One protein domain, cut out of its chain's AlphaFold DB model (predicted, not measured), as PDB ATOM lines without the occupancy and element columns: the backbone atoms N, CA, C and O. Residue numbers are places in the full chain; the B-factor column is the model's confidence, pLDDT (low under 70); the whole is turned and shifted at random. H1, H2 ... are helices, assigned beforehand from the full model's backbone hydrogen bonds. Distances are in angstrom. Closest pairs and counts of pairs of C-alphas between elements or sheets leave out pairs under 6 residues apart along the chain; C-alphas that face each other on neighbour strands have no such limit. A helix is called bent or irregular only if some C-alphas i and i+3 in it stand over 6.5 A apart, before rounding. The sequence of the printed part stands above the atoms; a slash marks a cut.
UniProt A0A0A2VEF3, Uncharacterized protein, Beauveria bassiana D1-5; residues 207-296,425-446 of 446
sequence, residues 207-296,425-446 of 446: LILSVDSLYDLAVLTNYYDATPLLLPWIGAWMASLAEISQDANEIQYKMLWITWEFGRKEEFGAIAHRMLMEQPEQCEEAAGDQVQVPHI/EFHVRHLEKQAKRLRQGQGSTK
ATOM      1  N   LEU A 207      44.653 -22.447  21.437       90.06
ATOM      2  CA  LEU A 207      45.111 -21.059  21.576       90.06
ATOM      3  C   LEU A 207      45.876 -20.575  20.336       90.06
ATOM      4  O   LEU A 207      45.865 -19.385  20.032       90.06
ATOM      5  N   ILE A 208      46.526 -21.498  19.627       89.38
ATOM      6  CA  ILE A 208      47.344 -21.255  18.438       89.38
ATOM      7  C   ILE A 208      46.928 -22.273  17.376       89.38
ATOM      8  O   ILE A 208      46.693 -23.440  17.696       89.38
ATOM      9  N   LEU A 209      46.844 -21.832  16.123       90.88
ATOM     10  CA  LEU A 209      46.559 -22.671  14.963       90.88
ATOM     11  C   LEU A 209      47.645 -22.455  13.909       90.88
ATOM     12  O   LEU A 209      48.137 -21.340  13.743       90.88
ATOM     13  N   SER A 210      48.002 -23.517  13.184       90.12
ATOM     14  CA  SER A 210      48.816 -23.380  11.973       90.12
ATOM     15  C   SER A 210      48.016 -22.686  10.865       90.12
ATOM     16  O   SER A 210      46.782 -22.656  10.919       90.12
ATOM     17  N   VAL A 211      48.700 -22.175   9.832       89.44
ATOM     18  CA  VAL A 211      48.046 -21.585   8.646       89.44
ATOM     19  C   VAL A 211      47.028 -22.561   8.058       89.44
ATOM     20  O   VAL A 211      45.888 -22.177   7.824       89.44
ATOM     21  N   ASP A 212      47.413 -23.827   7.885       89.19
ATOM     22  CA  ASP A 212      46.544 -24.862   7.315       89.19
ATOM     23  C   ASP A 212      45.300 -25.102   8.165       89.19
ATOM     24  O   ASP A 212      44.191 -25.171   7.643       89.19
ATOM     25  N   SER A 213      45.473 -25.172   9.489       92.12
ATOM     26  CA  SER A 213      44.365 -25.442  10.407       92.12
ATOM     27  C   SER A 213      43.387 -24.269  10.458       92.12
ATOM     28  O   SER A 213      42.175 -24.477  10.507       92.12
ATOM     29  N   LEU A 214      43.897 -23.030  10.443       94.62
ATOM     30  CA  LEU A 214      43.051 -21.837  10.426       94.62
ATOM     31  C   LEU A 214      42.365 -21.650   9.073       94.62
ATOM     32  O   LEU A 214      41.207 -21.246   9.041       94.62
ATOM     33  N   TYR A 215      43.049 -21.967   7.974       93.50
ATOM     34  CA  TYR A 215      42.472 -21.976   6.635       93.50
ATOM     35  C   TYR A 215      41.320 -22.979   6.545       93.50
ATOM     36  O   TYR A 215      40.212 -22.592   6.186       93.50
ATOM     37  N   ASP A 216      41.542 -24.229   6.956       93.62
ATOM     38  CA  ASP A 216      40.517 -25.274   6.939       93.62
ATOM     39  C   ASP A 216      39.316 -24.906   7.828       93.62
ATOM     40  O   ASP A 216      38.163 -25.106   7.441       93.62
ATOM     41  N   LEU A 217      39.562 -24.300   8.994       96.44
ATOM     42  CA  LEU A 217      38.504 -23.791   9.866       96.44
ATOM     43  C   LEU A 217      37.746 -22.606   9.243       96.44
ATOM     44  O   LEU A 217      36.523 -22.533   9.364       96.44
ATOM     45  N   ALA A 218      38.439 -21.684   8.570       95.50
ATOM     46  CA  ALA A 218      37.826 -20.550   7.879       95.50
ATOM     47  C   ALA A 218      36.969 -21.011   6.689       95.50
ATOM     48  O   ALA A 218      35.846 -20.543   6.531       95.50
ATOM     49  N   VAL A 219      37.450 -21.974   5.895       94.69
ATOM     50  CA  VAL A 219      36.677 -22.606   4.813       94.69
ATOM     51  C   VAL A 219      35.418 -23.272   5.370       94.69
ATOM     52  O   VAL A 219      34.319 -22.986   4.890       94.69
ATOM     53  N   LEU A 220      35.557 -24.099   6.413       95.44
ATOM     54  CA  LEU A 220      34.432 -24.804   7.033       95.44
ATOM     55  C   LEU A 220      33.395 -23.828   7.599       95.44
ATOM     56  O   LEU A 220      32.198 -23.966   7.357       95.44
ATOM     57  N   THR A 221      33.833 -22.812   8.339       96.00
ATOM     58  CA  THR A 221      32.908 -21.847   8.950       96.00
ATOM     59  C   THR A 221      32.278 -20.899   7.937       96.00
ATOM     60  O   THR A 221      31.124 -20.526   8.137       96.00
ATOM     61  N   ASN A 222      32.944 -20.583   6.826       94.88
ATOM     62  CA  ASN A 222      32.309 -19.904   5.698       94.88
ATOM     63  C   ASN A 222      31.226 -20.790   5.052       94.88
ATOM     64  O   ASN A 222      30.108 -20.326   4.839       94.88
ATOM     65  N   TYR A 223      31.523 -22.073   4.799       94.00
ATOM     66  CA  TYR A 223      30.571 -23.024   4.207       94.00
ATOM     67  C   TYR A 223      29.299 -23.175   5.055       94.00
ATOM     68  O   TYR A 223      28.185 -23.107   4.539       94.00
ATOM     69  N   TYR A 224      29.463 -23.296   6.373       95.12
ATOM     70  CA  TYR A 224      28.355 -23.401   7.323       95.12
ATOM     71  C   TYR A 224      27.778 -22.049   7.777       95.12
ATOM     72  O   TYR A 224      26.910 -22.025   8.649       95.12
ATOM     73  N   ASP A 225      28.215 -20.927   7.204       94.12
ATOM     74  CA  ASP A 225      27.785 -19.569   7.569       94.12
ATOM     75  C   ASP A 225      27.895 -19.265   9.083       94.12
ATOM     76  O   ASP A 225      27.010 -18.676   9.706       94.12
ATOM     77  N   ALA A 226      29.000 -19.701   9.691       95.50
ATOM     78  CA  ALA A 226      29.250 -19.686  11.131       95.50
ATOM     79  C   ALA A 226      30.530 -18.933  11.548       95.50
ATOM     80  O   ALA A 226      30.879 -18.914  12.731       95.50
ATOM     81  N   THR A 227      31.210 -18.252  10.620       95.44
ATOM     82  CA  THR A 227      32.428 -17.453  10.872       95.44
ATOM     83  C   THR A 227      32.329 -16.487  12.063       95.44
ATOM     84  O   THR A 227      33.306 -16.375  12.809       95.44
ATOM     85  N   PRO A 228      31.185 -15.815  12.338       93.94
ATOM     86  CA  PRO A 228      31.064 -14.944  13.509       93.94
ATOM     87  C   PRO A 228      31.347 -15.628  14.855       93.94
ATOM     88  O   PRO A 228      31.722 -14.946  15.805       93.94
ATOM     89  N   LEU A 229      31.219 -16.956  14.956       93.81
ATOM     90  CA  LEU A 229      31.561 -17.686  16.179       93.81
ATOM     91  C   LEU A 229      33.058 -17.650  16.491       93.81
ATOM     92  O   LEU A 229      33.429 -17.758  17.652       93.81
ATOM     93  N   LEU A 230      33.918 -17.464  15.488       94.69
ATOM     94  CA  LEU A 230      35.371 -17.460  15.664       94.69
ATOM     95  C   LEU A 230      35.900 -16.155  16.277       94.69
ATOM     96  O   LEU A 230      37.056 -16.094  16.698       94.69
ATOM     97  N   LEU A 231      35.067 -15.114  16.348       92.44
ATOM     98  CA  LEU A 231      35.435 -13.753  16.746       92.44
ATOM     99  C   LEU A 231      36.358 -13.630  17.969       92.44
ATOM    100  O   LEU A 231      37.322 -12.865  17.874       92.44
ATOM    101  N   PRO A 232      36.120 -14.345  19.090       92.50
ATOM    102  CA  PRO A 232      36.979 -14.242  20.269       92.50
ATOM    103  C   PRO A 232      38.436 -14.651  20.020       92.50
ATOM    104  O   PRO A 232      39.326 -14.173  20.720       92.50
ATOM    105  N   TRP A 233      38.689 -15.504  19.025       94.25
ATOM    106  CA  TRP A 233      40.002 -16.098  18.773       94.25
ATOM    107  C   TRP A 233      40.723 -15.527  17.555       94.25
ATOM    108  O   TRP A 233      41.951 -15.593  17.515       94.25
ATOM    109  N   ILE A 234      40.011 -14.907  16.600       92.25
ATOM    110  CA  ILE A 234      40.618 -14.393  15.354       92.25
ATOM    111  C   ILE A 234      41.835 -13.508  15.648       92.25
ATOM    112  O   ILE A 234      42.850 -13.635  14.975       92.25
ATOM    113  N   GLY A 235      41.763 -12.614  16.642       90.81
ATOM    114  CA  GLY A 235      42.887 -11.732  16.980       90.81
ATOM    115  C   GLY A 235      44.153 -12.496  17.392       90.81
ATOM    116  O   GLY A 235      45.231 -12.207  16.880       90.81
ATOM    117  N   ALA A 236      44.011 -13.493  18.270       90.94
ATOM    118  CA  ALA A 236      45.125 -14.306  18.756       90.94
ATOM    119  C   ALA A 236      45.686 -15.218  17.657       90.94
ATOM    120  O   ALA A 236      46.898 -15.265  17.454       90.94
ATOM    121  N   TRP A 237      44.809 -15.884  16.899       93.31
ATOM    122  CA  TRP A 237      45.228 -16.729  15.784       93.31
ATOM    123  C   TRP A 237      45.938 -15.912  14.700       93.31
ATOM    124  O   TRP A 237      47.032 -16.287  14.296       93.31
ATOM    125  N   MET A 238      45.416 -14.747  14.305       89.50
ATOM    126  CA  MET A 238      46.084 -13.872  13.329       89.50
ATOM    127  C   MET A 238      47.456 -13.383  13.810       89.50
ATOM    128  O   MET A 238      48.401 -13.372  13.025       89.50
ATOM    129  N   ALA A 239      47.591 -13.022  15.091       86.75
ATOM    130  CA  ALA A 239      48.876 -12.609  15.654       86.75
ATOM    131  C   ALA A 239      49.920 -13.735  15.583       86.75
ATOM    132  O   ALA A 239      51.061 -13.484  15.205       86.75
ATOM    133  N   SER A 240      49.516 -14.982  15.855       81.00
ATOM    134  CA  SER A 240      50.415 -16.141  15.768       81.00
ATOM    135  C   SER A 240      50.910 -16.437  14.345       81.00
ATOM    136  O   SER A 240      51.987 -16.998  14.169       81.00
ATOM    137  N   LEU A 241      50.167 -16.014  13.316       79.25
ATOM    138  CA  LEU A 241      50.544 -16.216  11.914       79.25
ATOM    139  C   LEU A 241      51.540 -15.172  11.395       79.25
ATOM    140  O   LEU A 241      52.272 -15.447  10.443       79.25
ATOM    141  N   ALA A 242      51.605 -13.993  12.020       67.62
ATOM    142  CA  ALA A 242      52.543 -12.941  11.632       67.62
ATOM    143  C   ALA A 242      54.012 -13.387  11.778       67.62
ATOM    144  O   ALA A 242      54.862 -12.963  10.994       67.62
ATOM    145  N   GLU A 243      54.290 -14.297  12.717       58.72
ATOM    146  CA  GLU A 243      55.625 -14.844  12.992       58.72
ATOM    147  C   GLU A 243      56.043 -15.967  12.020       58.72
ATOM    148  O   GLU A 243      57.229 -16.256  11.894       58.72
ATOM    149  N   ILE A 244      55.096 -16.566  11.288       57.22
ATOM    150  CA  ILE A 244      55.305 -17.786  10.477       57.22
ATOM    151  C   ILE A 244      55.497 -17.462   8.976       57.22
ATOM    152  O   ILE A 244      55.870 -18.318   8.180       57.22
ATOM    153  N   SER A 245      55.279 -16.211   8.557       54.28
ATOM    154  CA  SER A 245      55.063 -15.854   7.142       54.28
ATOM    155  C   SER A 245      56.305 -15.780   6.228       54.28
ATOM    156  O   SER A 245      56.241 -15.097   5.201       54.28
ATOM    157  N   GLN A 246      57.420 -16.440   6.568       52.75
ATOM    158  CA  GLN A 246      58.671 -16.307   5.808       52.75
ATOM    159  C   GLN A 246      58.887 -17.316   4.677       52.75
ATOM    160  O   GLN A 246      59.617 -16.966   3.758       52.75
ATOM    161  N   ASP A 247      58.215 -18.468   4.635       53.78
ATOM    162  CA  ASP A 247      58.543 -19.487   3.629       53.78
ATOM    163  C   ASP A 247      57.303 -20.155   3.011       53.78
ATOM    164  O   ASP A 247      56.402 -20.582   3.720       53.78
ATOM    165  N   ALA A 248      57.315 -20.280   1.677       61.28
ATOM    166  CA  ALA A 248      56.385 -20.991   0.781       61.28
ATOM    167  C   ALA A 248      55.209 -20.209   0.147       61.28
ATOM    168  O   ALA A 248      54.415 -19.523   0.793       61.28
ATOM    169  N   ASN A 249      55.065 -20.400  -1.172       64.25
ATOM    170  CA  ASN A 249      53.992 -19.852  -2.009       64.25
ATOM    171  C   ASN A 249      52.607 -20.390  -1.616       64.25
ATOM    172  O   ASN A 249      51.640 -19.635  -1.642       64.25
ATOM    173  N   GLU A 250      52.515 -21.657  -1.197       68.12
ATOM    174  CA  GLU A 250      51.259 -22.303  -0.785       68.12
ATOM    175  C   GLU A 250      50.623 -21.616   0.436       68.12
ATOM    176  O   GLU A 250      49.408 -21.416   0.500       68.12
ATOM    177  N   ILE A 251      51.459 -21.168   1.378       79.50
ATOM    178  CA  ILE A 251      51.018 -20.445   2.574       79.50
ATOM    179  C   ILE A 251      50.352 -19.119   2.192       79.50
ATOM    180  O   ILE A 251      49.385 -18.712   2.835       79.50
ATOM    181  N   GLN A 252      50.815 -18.452   1.131       82.75
ATOM    182  CA  GLN A 252      50.294 -17.142   0.735       82.75
ATOM    183  C   GLN A 252      48.837 -17.221   0.260       82.75
ATOM    184  O   GLN A 252      48.039 -16.383   0.671       82.75
ATOM    185  N   TYR A 253      48.457 -18.255  -0.502       85.94
ATOM    186  CA  TYR A 253      47.065 -18.459  -0.936       85.94
ATOM    187  C   TYR A 253      46.125 -18.704   0.247       85.94
ATOM    188  O   TYR A 253      45.067 -18.080   0.349       85.94
ATOM    189  N   LYS A 254      46.545 -19.553   1.191       88.19
ATOM    190  CA  LYS A 254      45.777 -19.838   2.411       88.19
ATOM    191  C   LYS A 254      45.622 -18.587   3.273       88.19
ATOM    192  O   LYS A 254      44.521 -18.273   3.719       88.19
ATOM    193  N   MET A 255      46.698 -17.819   3.447       89.81
ATOM    194  CA  MET A 255      46.674 -16.539   4.163       89.81
ATOM    195  C   MET A 255      45.775 -15.501   3.482       89.81
ATOM    196  O   MET A 255      45.073 -14.748   4.162       89.81
ATOM    197  N   LEU A 256      45.758 -15.469   2.148       90.94
ATOM    198  CA  LEU A 256      44.882 -14.593   1.374       90.94
ATOM    199  C   LEU A 256      43.405 -14.935   1.622       90.94
ATOM    200  O   LEU A 256      42.607 -14.036   1.879       90.94
ATOM    201  N   TRP A 257      43.052 -16.224   1.645       93.12
ATOM    202  CA  TRP A 257      41.700 -16.673   1.989       93.12
ATOM    203  C   TRP A 257      41.317 -16.373   3.448       93.12
ATOM    204  O   TRP A 257      40.235 -15.852   3.713       93.12
ATOM    205  N   ILE A 258      42.212 -16.633   4.405       93.75
ATOM    206  CA  ILE A 258      41.984 -16.331   5.829       93.75
ATOM    207  C   ILE A 258      41.700 -14.833   6.024       93.75
ATOM    208  O   ILE A 258      40.740 -14.445   6.693       93.75
ATOM    209  N   THR A 259      42.536 -13.971   5.442       94.00
ATOM    210  CA  THR A 259      42.390 -12.513   5.578       94.00
ATOM    211  C   THR A 259      41.156 -11.981   4.855       94.00
ATOM    212  O   THR A 259      40.525 -11.042   5.348       94.00
ATOM    213  N   TRP A 260      40.766 -12.614   3.747       95.38
ATOM    214  CA  TRP A 260      39.503 -12.372   3.057       95.38
ATOM    215  C   TRP A 260      38.295 -12.660   3.952       95.38
ATOM    216  O   TRP A 260      37.494 -11.758   4.209       95.38
ATOM    217  N   GLU A 261      38.216 -13.876   4.497       94.88
ATOM    218  CA  GLU A 261      37.086 -14.320   5.318       94.88
ATOM    219  C   GLU A 261      36.963 -13.511   6.617       94.88
ATOM    220  O   GLU A 261      35.873 -13.132   7.046       94.88
ATOM    221  N   PHE A 262      38.096 -13.153   7.226       94.50
ATOM    222  CA  PHE A 262      38.115 -12.355   8.453       94.50
ATOM    223  C   PHE A 262      38.036 -10.838   8.223       94.50
ATOM    224  O   PHE A 262      38.054 -10.075   9.195       94.50
ATOM    225  N   GLY A 263      37.951 -10.363   6.976       93.81
ATOM    226  CA  GLY A 263      37.860  -8.933   6.661       93.81
ATOM    227  C   GLY A 263      39.086  -8.126   7.107       93.81
ATOM    228  O   GLY A 263      38.954  -7.011   7.614       93.81
ATOM    229  N   ARG A 264      40.283  -8.705   6.987       92.81
ATOM    230  CA  ARG A 264      41.574  -8.127   7.396       92.81
ATOM    231  C   ARG A 264      42.230  -7.403   6.222       92.81
ATOM    232  O   ARG A 264      43.037  -7.972   5.495       92.81
ATOM    233  N   LYS A 265      41.792  -6.161   5.982       93.69
ATOM    234  CA  LYS A 265      42.122  -5.391   4.770       93.69
ATOM    235  C   LYS A 265      43.615  -5.095   4.639       93.69
ATOM    236  O   LYS A 265      44.150  -5.245   3.541       93.69
ATOM    237  N   GLU A 266      44.270  -4.658   5.714       91.75
ATOM    238  CA  GLU A 266      45.697  -4.337   5.674       91.75
ATOM    239  C   GLU A 266      46.546  -5.584   5.393       91.75
ATOM    240  O   GLU A 266      47.396  -5.562   4.501       91.75
ATOM    241  N   GLU A 267      46.274  -6.690   6.091       90.94
ATOM    242  CA  GLU A 267      46.990  -7.953   5.909       90.94
ATOM    243  C   GLU A 267      46.734  -8.555   4.522       90.94
ATOM    244  O   GLU A 267      47.683  -8.964   3.854       90.94
ATOM    245  N   PHE A 268      45.483  -8.536   4.048       93.50
ATOM    246  CA  PHE A 268      45.121  -8.976   2.697       93.50
ATOM    247  C   PHE A 268      45.905  -8.201   1.629       93.50
ATOM    248  O   PHE A 268      46.493  -8.791   0.722       93.50
ATOM    249  N   GLY A 269      45.967  -6.870   1.760       92.81
ATOM    250  CA  GLY A 269      46.726  -6.007   0.857       92.81
ATOM    251  C   GLY A 269      48.225  -6.302   0.860       92.81
ATOM    252  O   GLY A 269      48.845  -6.359  -0.203       92.81
ATOM    253  N   ALA A 270      48.802  -6.532   2.040       90.81
ATOM    254  CA  ALA A 270      50.215  -6.864   2.181       90.81
ATOM    255  C   ALA A 270      50.562  -8.220   1.542       90.81
ATOM    256  O   ALA A 270      51.590  -8.329   0.872       90.81
ATOM    257  N   ILE A 271      49.702  -9.233   1.709       90.38
ATOM    258  CA  ILE A 271      49.880 -10.555   1.091       90.38
ATOM    259  C   ILE A 271      49.769 -10.446  -0.432       90.38
ATOM    260  O   ILE A 271      50.675 -10.894  -1.129       90.38
ATOM    261  N   ALA A 272      48.730  -9.785  -0.953       92.25
ATOM    262  CA  ALA A 272      48.544  -9.609  -2.394       92.25
ATOM    263  C   ALA A 272      49.719  -8.856  -3.047       92.25
ATOM    264  O   ALA A 272      50.199  -9.238  -4.113       92.25
ATOM    265  N   HIS A 273      50.236  -7.814  -2.389       91.44
ATOM    266  CA  HIS A 273      51.417  -7.093  -2.867       91.44
ATOM    267  C   HIS A 273      52.689  -7.954  -2.819       91.44
ATOM    268  O   HIS A 273      53.513  -7.888  -3.728       91.44
ATOM    269  N   ARG A 274      52.868  -8.778  -1.777       89.50
ATOM    270  CA  ARG A 274      53.992  -9.724  -1.699       89.50
ATOM    271  C   ARG A 274      53.923 -10.752  -2.823       89.50
ATOM    272  O   ARG A 274      54.934 -10.977  -3.477       89.50
ATOM    273  N   MET A 275      52.742 -11.313  -3.082       88.69
ATOM    274  CA  MET A 275      52.526 -12.250  -4.185       88.69
ATOM    275  C   MET A 275      52.889 -11.614  -5.530       88.69
ATOM    276  O   MET A 275      53.623 -12.212  -6.309       88.69
ATOM    277  N   LEU A 276      52.456 -10.370  -5.763       91.25
ATOM    278  CA  LEU A 276      52.809  -9.606  -6.960       91.25
ATOM    279  C   LEU A 276      54.327  -9.429  -7.136       91.25
ATOM    280  O   LEU A 276      54.825  -9.516  -8.258       91.25
ATOM    281  N   MET A 277      55.056  -9.170  -6.049       90.81
ATOM    282  CA  MET A 277      56.493  -8.893  -6.101       90.81
ATOM    283  C   MET A 277      57.361 -10.151  -6.204       90.81
ATOM    284  O   MET A 277      58.336 -10.150  -6.956       90.81
ATOM    285  N   GLU A 278      57.007 -11.201  -5.460       85.56
ATOM    286  CA  GLU A 278      57.883 -12.341  -5.171       85.56
ATOM    287  C   GLU A 278      57.488 -13.641  -5.893       85.56
ATOM    288  O   GLU A 278      58.344 -14.505  -6.065       85.56
ATOM    289  N   GLN A 279      56.232 -13.823  -6.332       73.19
ATOM    290  CA  GLN A 279      55.831 -15.093  -6.956       73.19
ATOM    291  C   GLN A 279      56.336 -15.184  -8.409       73.19
ATOM    292  O   GLN A 279      56.027 -14.306  -9.224       73.19
ATOM    293  N   PRO A 280      57.074 -16.248  -8.782       58.34
ATOM    294  CA  PRO A 280      57.254 -16.607 -10.180       58.34
ATOM    295  C   PRO A 280      55.950 -17.180 -10.761       58.34
ATOM    296  O   PRO A 280      55.096 -17.690 -10.043       58.34
ATOM    297  N   GLU A 281      55.823 -17.100 -12.084       54.41
ATOM    298  CA  GLU A 281      54.610 -17.315 -12.896       54.41
ATOM    299  C   GLU A 281      53.988 -18.729 -12.832       54.41
ATOM    300  O   GLU A 281      52.988 -18.981 -13.490       54.41
ATOM    301  N   GLN A 282      54.529 -19.663 -12.044       49.53
ATOM    302  CA  GLN A 282      54.067 -21.053 -12.018       49.53
ATOM    303  C   GLN A 282      53.702 -21.508 -10.603       49.53
ATOM    304  O   GLN A 282      54.549 -21.941  -9.824       49.53
ATOM    305  N   CYS A 283      52.405 -21.450 -10.307       43.97
ATOM    306  CA  CYS A 283      51.755 -22.289  -9.306       43.97
ATOM    307  C   CYS A 283      50.787 -23.226 -10.045       43.97
ATOM    308  O   CYS A 283      49.577 -23.189  -9.836       43.97
ATOM    309  N   GLU A 284      51.313 -24.011 -10.986       43.34
ATOM    310  CA  GLU A 284      50.551 -25.118 -11.555       43.34
ATOM    311  C   GLU A 284      50.439 -26.210 -10.479       43.34
ATOM    312  O   GLU A 284      51.436 -26.621  -9.892       43.34
ATOM    313  N   GLU A 285      49.198 -26.628 -10.213       42.59
ATOM    314  CA  GLU A 285      48.835 -27.839  -9.460       42.59
ATOM    315  C   GLU A 285      48.887 -27.780  -7.917       42.59
ATOM    316  O   GLU A 285      49.433 -28.649  -7.247       42.59
ATOM    317  N   ALA A 286      48.163 -26.829  -7.317       43.06
ATOM    318  CA  ALA A 286      47.498 -27.056  -6.014       43.06
ATOM    319  C   ALA A 286      45.958 -26.965  -6.124       43.06
ATOM    320  O   ALA A 286      45.244 -26.804  -5.135       43.06
ATOM    321  N   ALA A 287      45.441 -27.058  -7.354       44.22
ATOM    322  CA  ALA A 287      44.059 -26.760  -7.732       44.22
ATOM    323  C   ALA A 287      43.040 -27.876  -7.426       44.22
ATOM    324  O   ALA A 287      41.912 -27.810  -7.899       44.22
ATOM    325  N   GLY A 288      43.405 -28.900  -6.651       44.81
ATOM    326  CA  GLY A 288      42.501 -30.025  -6.408       44.81
ATOM    327  C   GLY A 288      41.285 -29.691  -5.540       44.81
ATOM    328  O   GLY A 288      40.242 -30.294  -5.743       44.81
ATOM    329  N   ASP A 289      41.409 -28.754  -4.589       52.50
ATOM    330  CA  ASP A 289      40.379 -28.579  -3.543       52.50
ATOM    331  C   ASP A 289      40.418 -27.220  -2.804       52.50
ATOM    332  O   ASP A 289      39.785 -27.034  -1.764       52.50
ATOM    333  N   GLN A 290      41.213 -26.252  -3.277       64.12
ATOM    334  CA  GLN A 290      41.404 -24.985  -2.560       64.12
ATOM    335  C   GLN A 290      40.369 -23.932  -2.967       64.12
ATOM    336  O   GLN A 290      40.214 -23.614  -4.146       64.12
ATOM    337  N   VAL A 291      39.694 -23.342  -1.977       68.06
ATOM    338  CA  VAL A 291      38.784 -22.219  -2.190       68.06
ATOM    339  C   VAL A 291      39.614 -20.966  -2.443       68.06
ATOM    340  O   VAL A 291      40.400 -20.538  -1.598       68.06
ATOM    341  N   GLN A 292      39.444 -20.379  -3.625       74.94
ATOM    342  CA  GLN A 292      40.193 -19.198  -4.032       74.94
ATOM    343  C   GLN A 292      39.406 -17.915  -3.790       74.94
ATOM    344  O   GLN A 292      38.181 -17.855  -3.931       74.94
ATOM    345  N   VAL A 293      40.137 -16.853  -3.455       82.38
ATOM    346  CA  VAL A 293      39.570 -15.508  -3.396       82.38
ATOM    347  C   VAL A 293      39.237 -15.057  -4.825       82.38
ATOM    348  O   VAL A 293      40.109 -15.133  -5.691       82.38
ATOM    349  N   PRO A 294      38.011 -14.575  -5.099       84.25
ATOM    350  CA  PRO A 294      37.622 -14.201  -6.456       84.25
ATOM    351  C   PRO A 294      38.502 -13.086  -7.035       84.25
ATOM    352  O   PRO A 294      38.754 -12.104  -6.346       84.25
ATOM    353  N   HIS A 295      38.899 -13.216  -8.307       84.94
ATOM    354  CA  HIS A 295      39.533 -12.194  -9.166       84.94
ATOM    355  C   HIS A 295      40.904 -11.639  -8.744       84.94
ATOM    356  O   HIS A 295      41.581 -11.019  -9.557       84.94
ATOM    357  N   ILE A 296      41.355 -11.837  -7.505       90.25
ATOM    358  CA  ILE A 296      42.610 -11.239  -7.027       90.25
ATOM    359  C   ILE A 296      43.853 -11.796  -7.736       90.25
ATOM    360  O   ILE A 296      44.795 -11.046  -7.976       90.25
ATOM    361  N   GLU A 425      38.164  -2.132  -6.102       93.69
ATOM    362  CA  GLU A 425      37.023  -1.665  -5.305       93.69
ATOM    363  C   GLU A 425      36.113  -2.824  -4.848       93.69
ATOM    364  O   GLU A 425      35.537  -2.774  -3.761       93.69
ATOM    365  N   PHE A 426      36.007  -3.893  -5.646       94.12
ATOM    366  CA  PHE A 426      35.264  -5.098  -5.277       94.12
ATOM    367  C   PHE A 426      35.856  -5.759  -4.025       94.12
ATOM    368  O   PHE A 426      35.124  -6.004  -3.061       94.12
ATOM    369  N   HIS A 427      37.176  -5.973  -4.004       94.94
ATOM    370  CA  HIS A 427      37.856  -6.567  -2.853       94.94
ATOM    371  C   HIS A 427      37.700  -5.691  -1.609       94.94
ATOM    372  O   HIS A 427      37.325  -6.174  -0.542       94.94
ATOM    373  N   VAL A 428      37.916  -4.380  -1.759       95.25
ATOM    374  CA  VAL A 428      37.806  -3.419  -0.653       95.25
ATOM    375  C   VAL A 428      36.404  -3.430  -0.040       95.25
ATOM    376  O   VAL A 428      36.270  -3.550   1.178       95.25
ATOM    377  N   ARG A 429      35.352  -3.375  -0.868       95.75
ATOM    378  CA  ARG A 429      33.960  -3.421  -0.395       95.75
ATOM    379  C   ARG A 429      33.632  -4.718   0.331       95.75
ATOM    380  O   ARG A 429      32.933  -4.677   1.345       95.75
ATOM    381  N   HIS A 430      34.113  -5.855  -0.173       94.50
ATOM    382  CA  HIS A 430      33.918  -7.142   0.489       94.50
ATOM    383  C   HIS A 430      34.572  -7.151   1.874       94.50
ATOM    384  O   HIS A 430      33.893  -7.406   2.868       94.50
ATOM    385  N   LEU A 431      35.861  -6.809   1.949       95.56
ATOM    386  CA  LEU A 431      36.641  -6.809   3.189       95.56
ATOM    387  C   LEU A 431      36.023  -5.885   4.245       95.56
ATOM    388  O   LEU A 431      35.886  -6.264   5.406       95.56
ATOM    389  N   GLU A 432      35.566  -4.697   3.845       95.06
ATOM    390  CA  GLU A 432      34.892  -3.764   4.750       95.06
ATOM    391  C   GLU A 432      33.530  -4.281   5.225       95.06
ATOM    392  O   GLU A 432      33.161  -4.085   6.388       95.06
ATOM    393  N   LYS A 433      32.773  -4.960   4.353       93.81
ATOM    394  CA  LYS A 433      31.508  -5.606   4.725       93.81
ATOM    395  C   LYS A 433      31.746  -6.743   5.721       93.81
ATOM    396  O   LYS A 433      31.037  -6.798   6.726       93.81
ATOM    397  N   GLN A 434      32.744  -7.596   5.489       92.25
ATOM    398  CA  GLN A 434      33.094  -8.679   6.415       92.25
ATOM    399  C   GLN A 434      33.577  -8.137   7.757       92.25
ATOM    400  O   GLN A 434      33.069  -8.537   8.804       92.25
ATOM    401  N   ALA A 435      34.461  -7.135   7.751       92.00
ATOM    402  CA  ALA A 435      34.912  -6.484   8.976       92.00
ATOM    403  C   ALA A 435      33.737  -5.912   9.788       92.00
ATOM    404  O   ALA A 435      33.698  -6.054  11.009       92.00
ATOM    405  N   LYS A 436      32.745  -5.296   9.127       91.06
ATOM    406  CA  LYS A 436      31.524  -4.798   9.786       91.06
ATOM    407  C   LYS A 436      30.662  -5.928  10.345       91.06
ATOM    408  O   LYS A 436      30.246  -5.826  11.496       91.06
ATOM    409  N   ARG A 437      30.427  -6.993   9.572       88.06
ATOM    410  CA  ARG A 437      29.673  -8.184  10.005       88.06
ATOM    411  C   ARG A 437      30.273  -8.778  11.281       88.06
ATOM    412  O   ARG A 437      29.555  -9.050  12.238       88.06
ATOM    413  N   LEU A 438      31.595  -8.900  11.311       86.88
ATOM    414  CA  LEU A 438      32.342  -9.436  12.442       86.88
ATOM    415  C   LEU A 438      32.381  -8.454  13.634       86.88
ATOM    416  O   LEU A 438      32.277  -8.871  14.782       86.88
ATOM    417  N   ARG A 439      32.407  -7.135  13.414       78.19
ATOM    418  CA  ARG A 439      32.291  -6.145  14.508       78.19
ATOM    419  C   ARG A 439      30.892  -6.084  15.129       78.19
ATOM    420  O   ARG A 439      30.768  -5.930  16.338       78.19
ATOM    421  N   GLN A 440      29.830  -6.208  14.334       61.44
ATOM    422  CA  GLN A 440      28.447  -6.120  14.826       61.44
ATOM    423  C   GLN A 440      28.043  -7.314  15.707       61.44
ATOM    424  O   GLN A 440      27.217  -7.147  16.602       61.44
ATOM    425  N   GLY A 441      28.690  -8.475  15.549       53.12
ATOM    426  CA  GLY A 441      28.549  -9.610  16.469       53.12
ATOM    427  C   GLY A 441      29.003  -9.320  17.910       53.12
ATOM    428  O   GLY A 441      28.548  -9.989  18.831       53.12
ATOM    429  N   GLN A 442      29.828  -8.288  18.135       44.03
ATOM    430  CA  GLN A 442      30.251  -7.860  19.478       44.03
ATOM    431  C   GLN A 442      29.202  -6.996  20.206       44.03
ATOM    432  O   GLN A 442      29.352  -6.731  21.395       44.03
ATOM    433  N   GLY A 443      28.151  -6.531  19.516       33.50
ATOM    434  CA  GLY A 443      27.195  -5.547  20.043       33.50
ATOM    435  C   GLY A 443      25.873  -6.101  20.589       33.50
ATOM    436  O   GLY A 443      25.077  -5.315  21.095       33.50
ATOM    437  N   SER A 444      25.614  -7.411  20.486       31.94
ATOM    438  CA  SER A 444      24.298  -8.005  20.804       31.94
ATOM    439  C   SER A 444      24.243  -8.807  22.114       31.94
ATOM    440  O   SER A 444      23.301  -9.571  22.327       31.94
ATOM    441  N   THR A 445      25.214  -8.631  23.008       35.12
ATOM    442  CA  THR A 445      25.145  -9.095  24.402       35.12
ATOM    443  C   THR A 445      24.993  -7.894  25.334       35.12
ATOM    444  O   THR A 445      25.963  -7.379  25.889       35.12
ATOM    445  N   LYS A 446      23.754  -7.425  25.490       29.97
ATOM    446  CA  LYS A 446      23.329  -6.618  26.636       29.97
ATOM    447  C   LYS A 446      22.074  -7.212  27.239       29.97
ATOM    448  O   LYS A 446      21.199  -7.615  26.443       29.97
TER     449      LYS A 446
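This is residues 207 to 296 and 425 to 446 of the 446 residues of an uncharacterized protein of Beauveria bassiana D1-5 (UniProt A0A0A2VEF3). Two helical hairpins, H1 with H2 and H3 with H4, meet through H1 and H3, and H5 crosses one end of them. The printed part has 112 residues, with five named helices, H1 to H5, and no named strand: all helix, compact, radius of gyration of the C-alphas 14.2 A, spans 51 by 33 by 26 A.

H1 (211 to 223, 18.1 A) begins at C-alpha (48.046, -21.585, 8.646). H2 (227 to 242, 20.6 A) is irregular, C-alphas 229 and 232 being 7.6 A apart. H3 (249 to 261, 19.2 A), H4 (265 to 278, 19.9 A) and H5 (425 to 440, 22.3 A) follow; H5 ends at C-alpha (28.447, -6.120, 14.826).

H1 touches H3 at a steep tilt of 39 degrees, closest C-alphas Tyr 215 and Ile 258, 5.7 A. H5 only just touches H4, with 3 pairs of C-alphas within 8 A, closest Lys 265 and Leu 431, 5.9 A. Every O i to N i+4 pair is within hydrogen-bond range in H1, H4 and H5; H2 has 7 of 12, H3 8 of 9.

Residues 297 to 424 are cut out, an 11.2 A gap between C-alphas 296 and 425. Residues 242 to 250, 280 to 291 and 440 to 446 have pLDDT under 70.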